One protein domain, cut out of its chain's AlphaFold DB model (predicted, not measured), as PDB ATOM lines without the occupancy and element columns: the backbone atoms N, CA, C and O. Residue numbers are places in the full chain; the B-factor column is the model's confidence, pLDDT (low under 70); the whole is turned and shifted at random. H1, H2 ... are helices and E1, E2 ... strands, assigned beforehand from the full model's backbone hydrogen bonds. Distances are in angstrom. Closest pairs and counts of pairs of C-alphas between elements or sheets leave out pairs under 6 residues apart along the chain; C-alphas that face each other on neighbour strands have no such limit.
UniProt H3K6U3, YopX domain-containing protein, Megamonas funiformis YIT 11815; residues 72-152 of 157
ATOM      1  N   VAL A  72     201.172 195.492 231.653       94.88
ATOM      2  CA  VAL A  72     199.714 195.431 231.557       94.88
ATOM      3  C   VAL A  72     199.176 196.854 231.440       94.88
ATOM      4  O   VAL A  72     199.521 197.737 232.229       94.88
ATOM      5  N   PHE A  73     198.302 197.075 230.469       96.88
ATOM      6  CA  PHE A  73     197.637 198.348 230.219       96.88
ATOM      7  C   PHE A  73     196.133 198.234 230.439       96.88
ATOM      8  O   PHE A  73     195.553 197.152 230.369       96.88
ATOM      9  N   GLU A  74     195.473 199.374 230.620       96.56
ATOM     10  CA  GLU A  74     194.015 199.442 230.538       96.56
ATOM     11  C   GLU A  74     193.486 198.773 229.256       96.56
ATOM     12  O   GLU A  74     194.046 198.898 228.154       96.56
ATOM     13  N   GLY A  75     192.405 198.017 229.425       96.62
ATOM     14  CA  GLY A  75     191.779 197.209 228.389       96.62
ATOM     15  C   GLY A  75     192.485 195.884 228.090       96.62
ATOM     16  O   GLY A  75     191.979 195.137 227.252       96.62
ATOM     17  N   ASP A  76     193.618 195.561 228.726       97.62
ATOM     18  CA  ASP A  76     194.204 194.221 228.607       97.62
ATOM     19  C   ASP A  76     193.346 193.172 229.300       97.62
ATOM     20  O   ASP A  76     192.812 193.379 230.390       97.62
ATOM     21  N   ILE A  77     193.248 192.021 228.646       96.31
ATOM     22  CA  ILE A  77     192.621 190.818 229.164       96.31
ATOM     23  C   ILE A  77     193.734 189.954 229.743       96.31
ATOM     24  O   ILE A  77     194.628 189.503 229.018       96.31
ATOM     25  N   VAL A  78     193.660 189.713 231.045       93.88
ATOM     26  CA  VAL A  78     194.605 188.866 231.768       93.88
ATOM     27  C   VAL A  78     193.964 187.530 232.111       93.88
ATOM     28  O   VAL A  78     192.754 187.438 232.327       93.88
ATOM     29  N   GLU A  79     194.789 186.494 232.149       92.12
ATOM     30  CA  GLU A  79     194.408 185.136 232.518       92.12
ATOM     31  C   GLU A  79     195.367 184.608 233.584       92.12
ATOM     32  O   GLU A  79     196.576 184.846 233.529       92.12
ATOM     33  N   GLU A  80     194.814 183.873 234.537       88.50
ATOM     34  CA  GLU A  80     195.561 183.119 235.536       88.50
ATOM     35  C   GLU A  80     196.426 182.025 234.882       88.50
ATOM     36  O   GLU A  80     195.953 181.267 234.032       88.50
ATOM     37  N   VAL A  81     197.705 181.943 235.254       88.38
ATOM     38  CA  VAL A  81     198.639 180.965 234.665       88.38
ATOM     39  C   VAL A  81     198.468 179.575 235.276       88.38
ATOM     40  O   VAL A  81     198.441 178.590 234.539       88.38
ATOM     41  N   GLU A  82     198.310 179.500 236.597       84.44
ATOM     42  CA  GLU A  82     198.166 178.248 237.348       84.44
ATOM     43  C   GLU A  82     196.874 178.266 238.178       84.44
ATOM     44  O   GLU A  82     196.917 178.551 239.377       84.44
ATOM     45  N   PRO A  83     195.703 178.008 237.564       82.06
ATOM     46  CA  PRO A  83     194.453 177.984 238.305       82.06
ATOM     47  C   PRO A  83     194.433 176.834 239.305       82.06
ATOM     48  O   PRO A  83     194.668 175.677 238.955       82.06
ATOM     49  N   GLU A  84     194.099 177.153 240.554       73.88
ATOM     50  CA  GLU A  84     193.996 176.152 241.619       73.88
ATOM     51  C   GLU A  84     192.838 175.170 241.352       73.88
ATOM     52  O   GLU A  84     192.923 173.986 241.683       73.88
ATOM     53  N   TRP A  85     191.768 175.643 240.696       73.81
ATOM     54  CA  TRP A  85     190.563 174.865 240.412       73.81
ATOM     55  C   TRP A  85     189.927 175.249 239.069       73.81
ATOM     56  O   TRP A  85     189.589 176.407 238.844       73.81
ATOM     57  N   GLY A  86     189.642 174.253 238.225       79.25
ATOM     58  CA  GLY A  86     188.793 174.415 237.041       79.25
ATOM     59  C   GLY A  86     189.436 175.188 235.884       79.25
ATOM     60  O   GLY A  86     190.623 175.042 235.606       79.25
ATOM     61  N   GLU A  87     188.607 175.945 235.162       83.62
ATOM     62  CA  GLU A  87     189.043 176.818 234.065       83.62
ATOM     63  C   GLU A  87     189.711 178.085 234.618       83.62
ATOM     64  O   GLU A  87     189.255 178.611 235.637       83.62
ATOM     65  N   PRO A  88     190.745 178.619 233.944       86.75
ATOM     66  CA  PRO A  88     191.462 179.785 234.430       86.75
ATOM     67  C   PRO A  88     190.566 181.020 234.497       86.75
ATOM     68  O   PRO A  88     189.797 181.326 233.574       86.75
ATOM     69  N   SER A  89     190.715 181.760 235.594       88.12
ATOM     70  CA  SER A  89     190.049 183.041 235.785       88.12
ATOM     71  C   SER A  89     190.567 184.056 234.766       88.12
ATOM     72  O   SER A  89     191.768 184.122 234.493       88.12
ATOM     73  N   ARG A  90     189.664 184.874 234.223       91.50
ATOM     74  CA  ARG A  90     190.001 185.992 233.335       91.50
ATOM     75  C   ARG A  90     189.382 187.278 233.841       91.50
ATOM     76  O   ARG A  90     188.304 187.255 234.431       91.50
ATOM     77  N   ALA A  91     190.047 188.389 233.563       92.69
ATOM     78  CA  ALA A  91     189.536 189.721 233.852       92.69
ATOM     79  C   ALA A  91     190.121 190.760 232.894       92.69
ATOM     80  O   ALA A  91     191.090 190.495 232.180       92.69
ATOM     81  N   VAL A  92     189.530 191.951 232.904       94.62
ATOM     82  CA  VAL A  92     189.984 193.111 232.136       94.62
ATOM     83  C   VAL A  92     190.605 194.128 233.085       94.62
ATOM     84  O   VAL A  92     189.995 194.493 234.087       94.62
ATOM     85  N   ALA A  93     191.804 194.605 232.769       93.94
ATOM     86  CA  ALA A  93     192.418 195.724 233.471       93.94
ATOM     87  C   ALA A  93     191.639 197.017 233.186       93.94
ATOM     88  O   ALA A  93     191.538 197.441 232.033       93.94
ATOM     89  N   VAL A  94     191.096 197.654 234.222       92.81
ATOM     90  CA  VAL A  94     190.289 198.880 234.107       92.81
ATOM     91  C   VAL A  94     190.646 199.874 235.211       92.81
ATOM     92  O   VAL A  94     191.200 199.497 236.244       92.81
ATOM     93  N   PHE A  95     190.332 201.151 234.997       89.94
ATOM     94  CA  PHE A  95     190.410 202.184 236.027       89.94
ATOM     95  C   PHE A  95     189.004 202.528 236.528       89.94
ATOM     96  O   PHE A  95     188.229 203.186 235.835       89.94
ATOM     97  N   GLU A  96     188.679 202.092 237.741       87.44
ATOM     98  CA  GLU A  96     187.377 202.301 238.380       87.44
ATOM     99  C   GLU A  96     187.585 202.775 239.824       87.44
ATOM    100  O   GLU A  96     188.574 202.435 240.470       87.44
ATOM    101  N   ASP A  97     186.693 203.629 240.330       87.19
ATOM    102  CA  ASP A  97     186.748 204.156 241.705       87.19
ATOM    103  C   ASP A  97     188.107 204.756 242.130       87.19
ATOM    104  O   ASP A  97     188.519 204.691 243.288       87.19
ATOM    105  N   ASN A  98     188.784 205.425 241.189       84.94
ATOM    106  CA  ASN A  98     190.108 206.045 241.350       84.94
ATOM    107  C   ASN A  98     191.273 205.064 241.570       84.94
ATOM    108  O   ASN A  98     192.322 205.463 242.085       84.94
ATOM    109  N   GLN A  99     191.120 203.806 241.166       87.50
ATOM    110  CA  GLN A  99     192.167 202.795 241.250       87.50
ATOM    111  C   GLN A  99     192.159 201.876 240.028       87.50
ATOM    112  O   GLN A  99     191.144 201.690 239.362       87.50
ATOM    113  N   PHE A 100     193.317 201.291 239.731       87.44
ATOM    114  CA  PHE A 100     193.384 200.203 238.762       87.44
ATOM    115  C   PHE A 100     192.866 198.926 239.413       87.44
ATOM    116  O   PHE A 100     193.310 198.556 240.501       87.44
ATOM    117  N   VAL A 101     191.929 198.264 238.742       88.00
ATOM    118  CA  VAL A 101     191.296 197.020 239.186       88.00
ATOM    119  C   VAL A 101     191.175 196.045 238.019       88.00
ATOM    120  O   VAL A 101     191.384 196.393 236.856       88.00
ATOM    121  N   PHE A 102     190.822 194.804 238.338       89.62
ATOM    122  CA  PHE A 102     190.469 193.796 237.350       89.62
ATOM    123  C   PHE A 102     188.951 193.629 237.318       89.62
ATOM    124  O   PHE A 102     188.366 192.923 238.140       89.62
ATOM    125  N   GLY A 103     188.323 194.327 236.376       87.19
ATOM    126  CA  GLY A 103     186.890 194.273 236.113       87.19
ATOM    127  C   GLY A 103     186.510 193.064 235.259       87.19
ATOM    128  O   GLY A 103     187.368 192.344 234.746       87.19
ATOM    129  N   TYR A 104     185.205 192.840 235.087       85.75
ATOM    130  CA  TYR A 104     184.667 191.741 234.269       85.75
ATOM    131  C   TYR A 104     185.238 190.363 234.639       85.75
ATOM    132  O   TYR A 104     185.493 189.521 233.779       85.75
ATOM    133  N   ASN A 105     185.480 190.144 235.930       83.94
ATOM    134  CA  ASN A 105     186.129 188.935 236.410       83.94
ATOM    135  C   ASN A 105     185.199 187.717 236.283       83.94
ATOM    136  O   ASN A 105     184.045 187.754 236.723       83.94
ATOM    137  N   THR A 106     185.707 186.632 235.702       84.19
ATOM    138  CA  THR A 106     184.996 185.349 235.577       84.19
ATOM    139  C   THR A 106     185.229 184.420 236.777       84.19
ATOM    140  O   THR A 106     184.415 183.542 237.061       84.19
ATOM    141  N   GLY A 107     186.316 184.630 237.521       76.94
ATOM    142  CA  GLY A 107     186.774 183.827 238.654       76.94
ATOM    143  C   GLY A 107     186.593 184.506 240.010       76.94
ATOM    144  O   GLY A 107     185.970 185.561 240.118       76.94
ATOM    145  N   ALA A 108     187.026 183.833 241.079       63.50
ATOM    146  CA  ALA A 108     186.729 184.255 242.448       63.50
ATOM    147  C   ALA A 108     187.564 185.461 242.898       63.50
ATOM    148  O   ALA A 108     187.044 186.304 243.620       63.50
ATOM    149  N   ILE A 109     188.839 185.561 242.503       57.12
ATOM    150  CA  ILE A 109     189.736 186.615 242.997       57.12
ATOM    151  C   ILE A 109     190.827 186.904 241.957       57.12
ATOM    152  O   ILE A 109     191.846 186.232 241.894       57.12
ATOM    153  N   LEU A 110     190.622 187.956 241.169       60.53
ATOM    154  CA  LEU A 110     191.690 188.684 240.483       60.53
ATOM    155  C   LEU A 110     191.542 190.105 241.008       60.53
ATOM    156  O   LEU A 110     190.645 190.830 240.594       60.53
ATOM    157  N   SER A 111     192.325 190.474 242.012       63.88
ATOM    158  CA  SER A 111     192.398 191.865 242.457       63.88
ATOM    159  C   SER A 111     193.844 192.287 242.346       63.88
ATOM    160  O   SER A 111     194.729 191.497 242.665       63.88
ATOM    161  N   VAL A 112     194.080 193.519 241.900       64.88
ATOM    162  CA  VAL A 112     195.428 194.076 241.707       64.88
ATOM    163  C   VAL A 112     196.281 193.940 242.979       64.88
ATOM    164  O   VAL A 112     197.490 193.757 242.883       64.88
ATOM    165  N   GLU A 113     195.655 193.960 244.160       62.41
ATOM    166  CA  GLU A 113     196.322 193.875 245.467       62.41
ATOM    167  C   GLU A 113     196.549 192.443 245.986       62.41
ATOM    168  O   GLU A 113     197.487 192.220 246.749       62.41
ATOM    169  N   PHE A 114     195.718 191.473 245.588       56.22
ATOM    170  CA  PHE A 114     195.750 190.096 246.106       56.22
ATOM    171  C   PHE A 114     196.069 189.059 245.021       56.22
ATOM    172  O   PHE A 114     195.542 187.947 245.050       56.22
ATOM    173  N   PHE A 115     196.925 189.405 244.057       59.31
ATOM    174  CA  PHE A 115     197.450 188.425 243.108       59.31
ATOM    175  C   PHE A 115     198.342 187.406 243.817       59.31
ATOM    176  O   PHE A 115     199.512 187.664 244.085       59.31
ATOM    177  N   TYR A 116     197.767 186.243 244.127       53.44
ATOM    178  CA  TYR A 116     198.511 185.078 244.609       53.44
ATOM    179  C   TYR A 116     199.146 184.287 243.462       53.44
ATOM    180  O   TYR A 116     200.203 183.693 243.658       53.44
ATOM    181  N   ASN A 117     198.529 184.324 242.276       62.38
ATOM    182  CA  ASN A 117     198.963 183.581 241.099       62.38
ATOM    183  C   ASN A 117     199.551 184.502 240.031       62.38
ATOM    184  O   ASN A 117     199.224 185.677 239.918       62.38
ATOM    185  N   GLU A 118     200.443 183.952 239.231       85.12
ATOM    186  CA  GLU A 118     201.008 184.630 238.078       85.12
ATOM    187  C   GLU A 118     199.938 184.904 236.996       85.12
ATOM    188  O   GLU A 118     199.036 184.088 236.780       85.12
ATOM    189  N   ILE A 119     200.034 186.048 236.300       89.19
ATOM    190  CA  ILE A 119     199.140 186.415 235.184       89.19
ATOM    191  C   ILE A 119     199.859 186.453 233.853       89.19
ATOM    192  O   ILE A 119     200.995 186.908 233.754       89.19
ATOM    193  N   LYS A 120     199.144 186.077 232.799       93.81
ATOM    194  CA  LYS A 120     199.553 186.303 231.412       93.81
ATOM    195  C   LYS A 120     198.543 187.201 230.708       93.81
ATOM    196  O   LYS A 120     197.337 187.069 230.920       93.81
ATOM    197  N   ILE A 121     199.024 188.087 229.843       96.44
ATOM    198  CA  ILE A 121     198.151 188.831 228.932       96.44
ATOM    199  C   ILE A 121     197.732 187.877 227.806       96.44
ATOM    200  O   ILE A 121     198.580 187.262 227.160       96.44
ATOM    201  N   VAL A 122     196.426 187.740 227.570       96.88
ATOM    202  CA  VAL A 122     195.866 186.860 226.521       96.88
ATOM    203  C   VAL A 122     195.179 187.625 225.391       96.88
ATOM    204  O   VAL A 122     194.753 187.029 224.404       96.88
ATOM    205  N   GLY A 123     195.074 188.944 225.519       97.62
ATOM    206  CA  GLY A 123     194.476 189.814 224.518       97.62
ATOM    207  C   GLY A 123     194.141 191.184 225.088       97.62
ATOM    208  O   GLY A 123     194.517 191.503 226.212       97.62
ATOM    209  N   ASN A 124     193.403 191.983 224.325       98.25
ATOM    210  CA  ASN A 124     192.826 193.243 224.786       98.25
ATOM    211  C   ASN A 124     191.426 193.447 224.192       98.25
ATOM    212  O   ASN A 124     191.072 192.832 223.184       98.25
ATOM    213  N   ILE A 125     190.631 194.333 224.789       98.00
ATOM    214  CA  ILE A 125     189.240 194.572 224.374       98.00
ATOM    215  C   ILE A 125     189.090 195.102 222.936       98.00
ATOM    216  O   ILE A 125     188.010 194.993 222.364       98.00
ATOM    217  N   PHE A 126     190.152 195.653 222.338       97.81
ATOM    218  CA  PHE A 126     190.116 196.262 221.003       97.81
ATOM    219  C   PHE A 126     190.560 195.320 219.877       97.81
ATOM    220  O   PHE A 126     190.153 195.521 218.736       97.81
ATOM    221  N   ASP A 127     191.436 194.354 220.153       98.19
ATOM    222  CA  ASP A 127     191.893 193.348 219.176       98.19
ATOM    223  C   ASP A 127     191.199 191.995 219.353       98.19
ATOM    224  O   ASP A 127     191.185 191.177 218.435       98.19
ATOM    225  N   ASN A 128     190.617 191.744 220.528       98.25
ATOM    226  CA  ASN A 128     190.023 190.464 220.899       98.25
ATOM    227  C   ASN A 128     188.563 190.641 221.338       98.25
ATOM    228  O   ASN A 128     188.160 190.151 222.393       98.25
ATOM    229  N   GLU A 129     187.761 191.320 220.514       96.25
ATOM    230  CA  GLU A 129     186.355 191.626 220.813       96.25
ATOM    231  C   GLU A 129     185.539 190.368 221.158       96.25
ATOM    232  O   GLU A 129     184.839 190.343 222.166       96.25
ATOM    233  N   GLU A 130     185.679 189.282 220.390       97.50
ATOM    234  CA  GLU A 130     184.975 188.021 220.673       97.50
ATOM    235  C   GLU A 130     185.347 187.425 222.040       97.50
ATOM    236  O   GLU A 130     184.505 186.831 222.719       97.50
ATOM    237  N   LEU A 131     186.614 187.555 222.450       96.31
ATOM    238  CA  LEU A 131     187.072 187.095 223.762       96.31
ATOM    239  C   LEU A 131     186.471 187.968 224.866       96.31
ATOM    240  O   LEU A 131     185.962 187.435 225.851       96.31
ATOM    241  N   PHE A 132     186.474 189.288 224.676       96.56
ATOM    242  CA  PHE A 132     185.860 190.224 225.610       96.56
ATOM    243  C   PHE A 132     184.355 189.972 225.774       96.56
ATOM    244  O   PHE A 132     183.875 189.887 226.902       96.56
ATOM    245  N   GLN A 133     183.615 189.755 224.681       96.19
ATOM    246  CA  GLN A 133     182.182 189.443 224.736       96.19
ATOM    247  C   GLN A 133     181.903 188.169 225.549       96.19
ATOM    248  O   GLN A 133     180.999 188.157 226.385       96.19
ATOM    249  N   LYS A 134     182.707 187.110 225.368       94.38
ATOM    250  CA  LYS A 134     182.589 185.870 226.158       94.38
ATOM    251  C   LYS A 134     182.837 186.111 227.647       94.38
ATOM    252  O   LYS A 134     182.072 185.621 228.472       94.38
ATOM    253  N   ILE A 135     183.880 186.871 227.984       92.94
ATOM    254  CA  ILE A 135     184.227 187.220 229.370       92.94
ATOM    255  C   ILE A 135     183.113 188.053 230.010       92.94
ATOM    256  O   ILE A 135     182.659 187.734 231.106       92.94
ATOM    257  N   SER A 136     182.617 189.070 229.303       92.75
ATOM    258  CA  SER A 136     181.531 189.926 229.782       92.75
ATOM    259  C   SER A 136     180.246 189.134 230.033       92.75
ATOM    260  O   SER A 136     179.562 189.382 231.025       92.75
ATOM    261  N   GLU A 137     179.908 188.184 229.162       93.38
ATOM    262  CA  GLU A 137     178.727 187.334 229.338       93.38
ATOM    263  C   GLU A 137     178.878 186.396 230.545       93.38
ATOM    264  O   GLU A 137     177.963 186.286 231.360       93.38
ATOM    265  N   GLN A 138     180.048 185.769 230.706       90.81
ATOM    266  CA  GLN A 138     180.352 184.917 231.861       90.81
ATOM    267  C   GLN A 138     180.288 185.696 233.178       90.81
ATOM    268  O   GLN A 138     179.644 185.246 234.126       90.81
ATOM    269  N   HIS A 139     180.906 186.879 233.218       89.88
ATOM    270  CA  HIS A 139     180.858 187.775 234.368       89.88
ATOM    271  C   HIS A 139     179.414 188.141 234.731       89.88
ATOM    272  O   HIS A 139     179.012 188.027 235.888       89.88
ATOM    273  N   ARG A 140     178.602 188.508 233.730       89.31
ATOM    274  CA  ARG A 140     177.189 188.846 233.918       89.31
ATOM    275  C   ARG A 140     176.394 187.685 234.516       89.31
ATOM    276  O   ARG A 140     175.673 187.887 235.489       89.31
ATOM    277  N   ILE A 141     176.519 186.480 233.955       88.50
ATOM    278  CA  ILE A 141     175.818 185.285 234.459       88.50
ATOM    279  C   ILE A 141     176.184 185.026 235.922       88.50
ATOM    280  O   ILE A 141     175.296 184.807 236.745       88.50
ATOM    281  N   LYS A 142     177.478 185.082 236.249       84.75
ATOM    282  CA  LYS A 142     177.971 184.860 237.608       84.75
ATOM    283  C   LYS A 142     177.437 185.905 238.589       84.75
ATOM    284  O   LYS A 142     176.899 185.534 239.625       84.75
ATOM    285  N   TYR A 143     177.497 187.186 238.224       84.19
ATOM    286  CA  TYR A 143     176.933 188.270 239.028       84.19
ATOM    287  C   TYR A 143     175.443 188.040 239.327       84.19
ATOM    288  O   TYR A 143     175.012 188.155 240.473       84.19
ATOM    289  N   TYR A 144     174.648 187.654 238.322       84.94
ATOM    290  CA  TYR A 144     173.235 187.328 238.534       84.94
ATOM    291  C   TYR A 144     173.031 186.133 239.474       84.94
ATOM    292  O   TYR A 144     172.130 186.177 240.310       84.94
ATOM    293  N   GLN A 145     173.845 185.081 239.357       85.38
ATOM    294  CA  GLN A 145     173.781 183.916 240.246       85.38
ATOM    295  C   GLN A 145     174.093 184.300 241.697       85.38
ATOM    296  O   GLN A 145     173.294 184.003 242.582       85.38
ATOM    297  N   GLU A 146     175.183 185.033 241.930       84.19
ATOM    298  CA  GLU A 146     175.585 185.504 243.261       84.19
ATOM    299  C   GLU A 146     174.514 186.406 243.888       84.19
ATOM    300  O   GLU A 146     174.113 186.214 245.037       84.19
ATOM    301  N   MET A 147     173.979 187.359 243.120       82.00
ATOM    302  CA  MET A 147     172.923 188.251 243.601       82.00
ATOM    303  C   MET A 147     171.626 187.499 243.911       82.00
ATOM    304  O   MET A 147     170.952 187.827 244.889       82.00
ATOM    305  N   LYS A 148     171.285 186.470 243.127       85.62
ATOM    306  CA  LYS A 148     170.123 185.611 243.388       85.62
ATOM    307  C   LYS A 148     170.282 184.803 244.674       85.62
ATOM    308  O   LYS A 148     169.315 184.650 245.419       85.62
ATOM    309  N   GLU A 149     171.482 184.303 244.953       84.12
ATOM    310  CA  GLU A 149     171.788 183.599 246.202       84.12
ATOM    311  C   GLU A 149     171.715 184.529 247.423       84.12
ATOM    312  O   GLU A 149     171.177 184.143 248.462       84.12
ATOM    313  N   LEU A 150     172.203 185.765 247.291       84.81
ATOM    314  CA  LEU A 150     172.234 186.761 248.369       84.81
ATOM    315  C   LEU A 150     170.873 187.409 248.652       84.81
ATOM    316  O   LEU A 150     170.551 187.692 249.809       84.81
ATOM    317  N   HIS A 151     170.084 187.681 247.611       83.94
ATOM    318  CA  HIS A 151     168.897 188.539 247.698       83.94
ATOM    319  C   HIS A 151     167.589 187.861 247.263       83.94
ATOM    320  O   HIS A 151     166.527 188.473 247.378       83.94
ATOM    321  N   GLY A 152     167.629 186.600 246.825       74.62
ATOM    322  CA  GLY A 152     166.485 185.935 246.200       74.62
ATOM    323  C   GLY A 152     166.322 186.327 244.728       74.62
ATOM    324  O   GLY A 152     167.135 187.052 244.163       74.62
TER     325      GLY A 152
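This is residues 72 to 152 of the 157 residues of the protein "YopX domain-containing protein" of Megamonas funiformis YIT 11815 (UniProt H3K6U3). Picture a small, strongly twisted and curled sheet of four strands, with one long helix, H1, crossing one of its faces by its residues 129 to 139, while residues 144 to 152, of which 144 to 151 belong to H1, stick out as a free arm. One long loop, residues 104 to 118, joins the edge strands E3 and E4. The printed part has 81 residues with four named strands and then one named helix, in the order E1 E2 E3 E4 H1; the sheet runs E3 - E2 - E1 - E4, all antiparallel, and the class is mixed, helices and strands. The whole is compact, with a radius of gyration of the C-alphas of 12.7 A, and its C-alphas span 37 by 28 by 26 A, the arm of H1 adding to the length.

Begin in the sheet with E2, residues 90 to 96, its longest strand by residues: find C-alpha 90 at (190.001, 185.992, 233.335) and go 17.3 A to C-alpha 96. Next to it on one side is E3, residues 99 to 103, 11.3 A long. On the other side is E1, residues 76 to 80, which starts at C-alpha 76 at (194.204, 194.221, 228.607) and measures 13.2 A. The other neighbour of E1 is the edge strand E4, residues 119 to 124, 14.0 A long. Then look for H1, residues 129 to 151: from C-alpha 129 at (186.355, 191.626, 220.813) it runs 32.2 A to C-alpha 151 at (168.897, 188.539, 247.698).

Start at the inner strands E2 and E1, a hairpin, antiparallel at 134 degrees between their directions; look at N 78 and O 91, 2.9 A apart and within hydrogen-bond range. E2 and E3 form the second hairpin, at 148 degrees, with N 94 and O 101 at 2.9 A and N 103 and O 92 at 2.8 A. The pairing of E2 is staggered: its residues 90 to 92 pair with E1 and its residues 92 to 96 with E3. E1, E2 and E3 are a meander, each strand the antiparallel neighbour of the one before. At the other edge E4 is antiparallel to E1 at 146 degrees, with N 77 and O 123 at 2.8 A. The four strands make a Greek key, a meander of three whose first strand is also the antiparallel neighbour of the fourth. E1 and E3 are apart, and so are E3 and E4. H1 is on one face of the sheet, which gives two layers, a helix layer over a sheet layer; its height over the sheet is 9.3 A. It lies over E2 and, only just, over E1, with 3 of its C-alphas falling on E1. On the local plane it runs across the strands, at 82 degrees to E2. The closest C-alphas of H1 and E2 are those of Ile 135 and Arg 90, 7.1 A apart; those of H1 and E4 are Phe 132 and Asn 124, 7.6 A apart. In H1 every O i to N i+4 pair is within hydrogen-bond range.

The two C-alphas farthest apart are those of Asp 127 and Gly 152, at 37.8 A. Without residues 144 to 152, which stand free, the body of 72 residues spans 29 by 26 by 23 A. The printed part has no cut. The link from E3 to E4 is long, with 15 residues; those from E2 to E3 and from E4 to H1 are tight, and that from E1 to E2 is short. The mean pLDDT of the printed part is 86.0; look in the long link for the low confidence, where residues 108 to 117 are under 70.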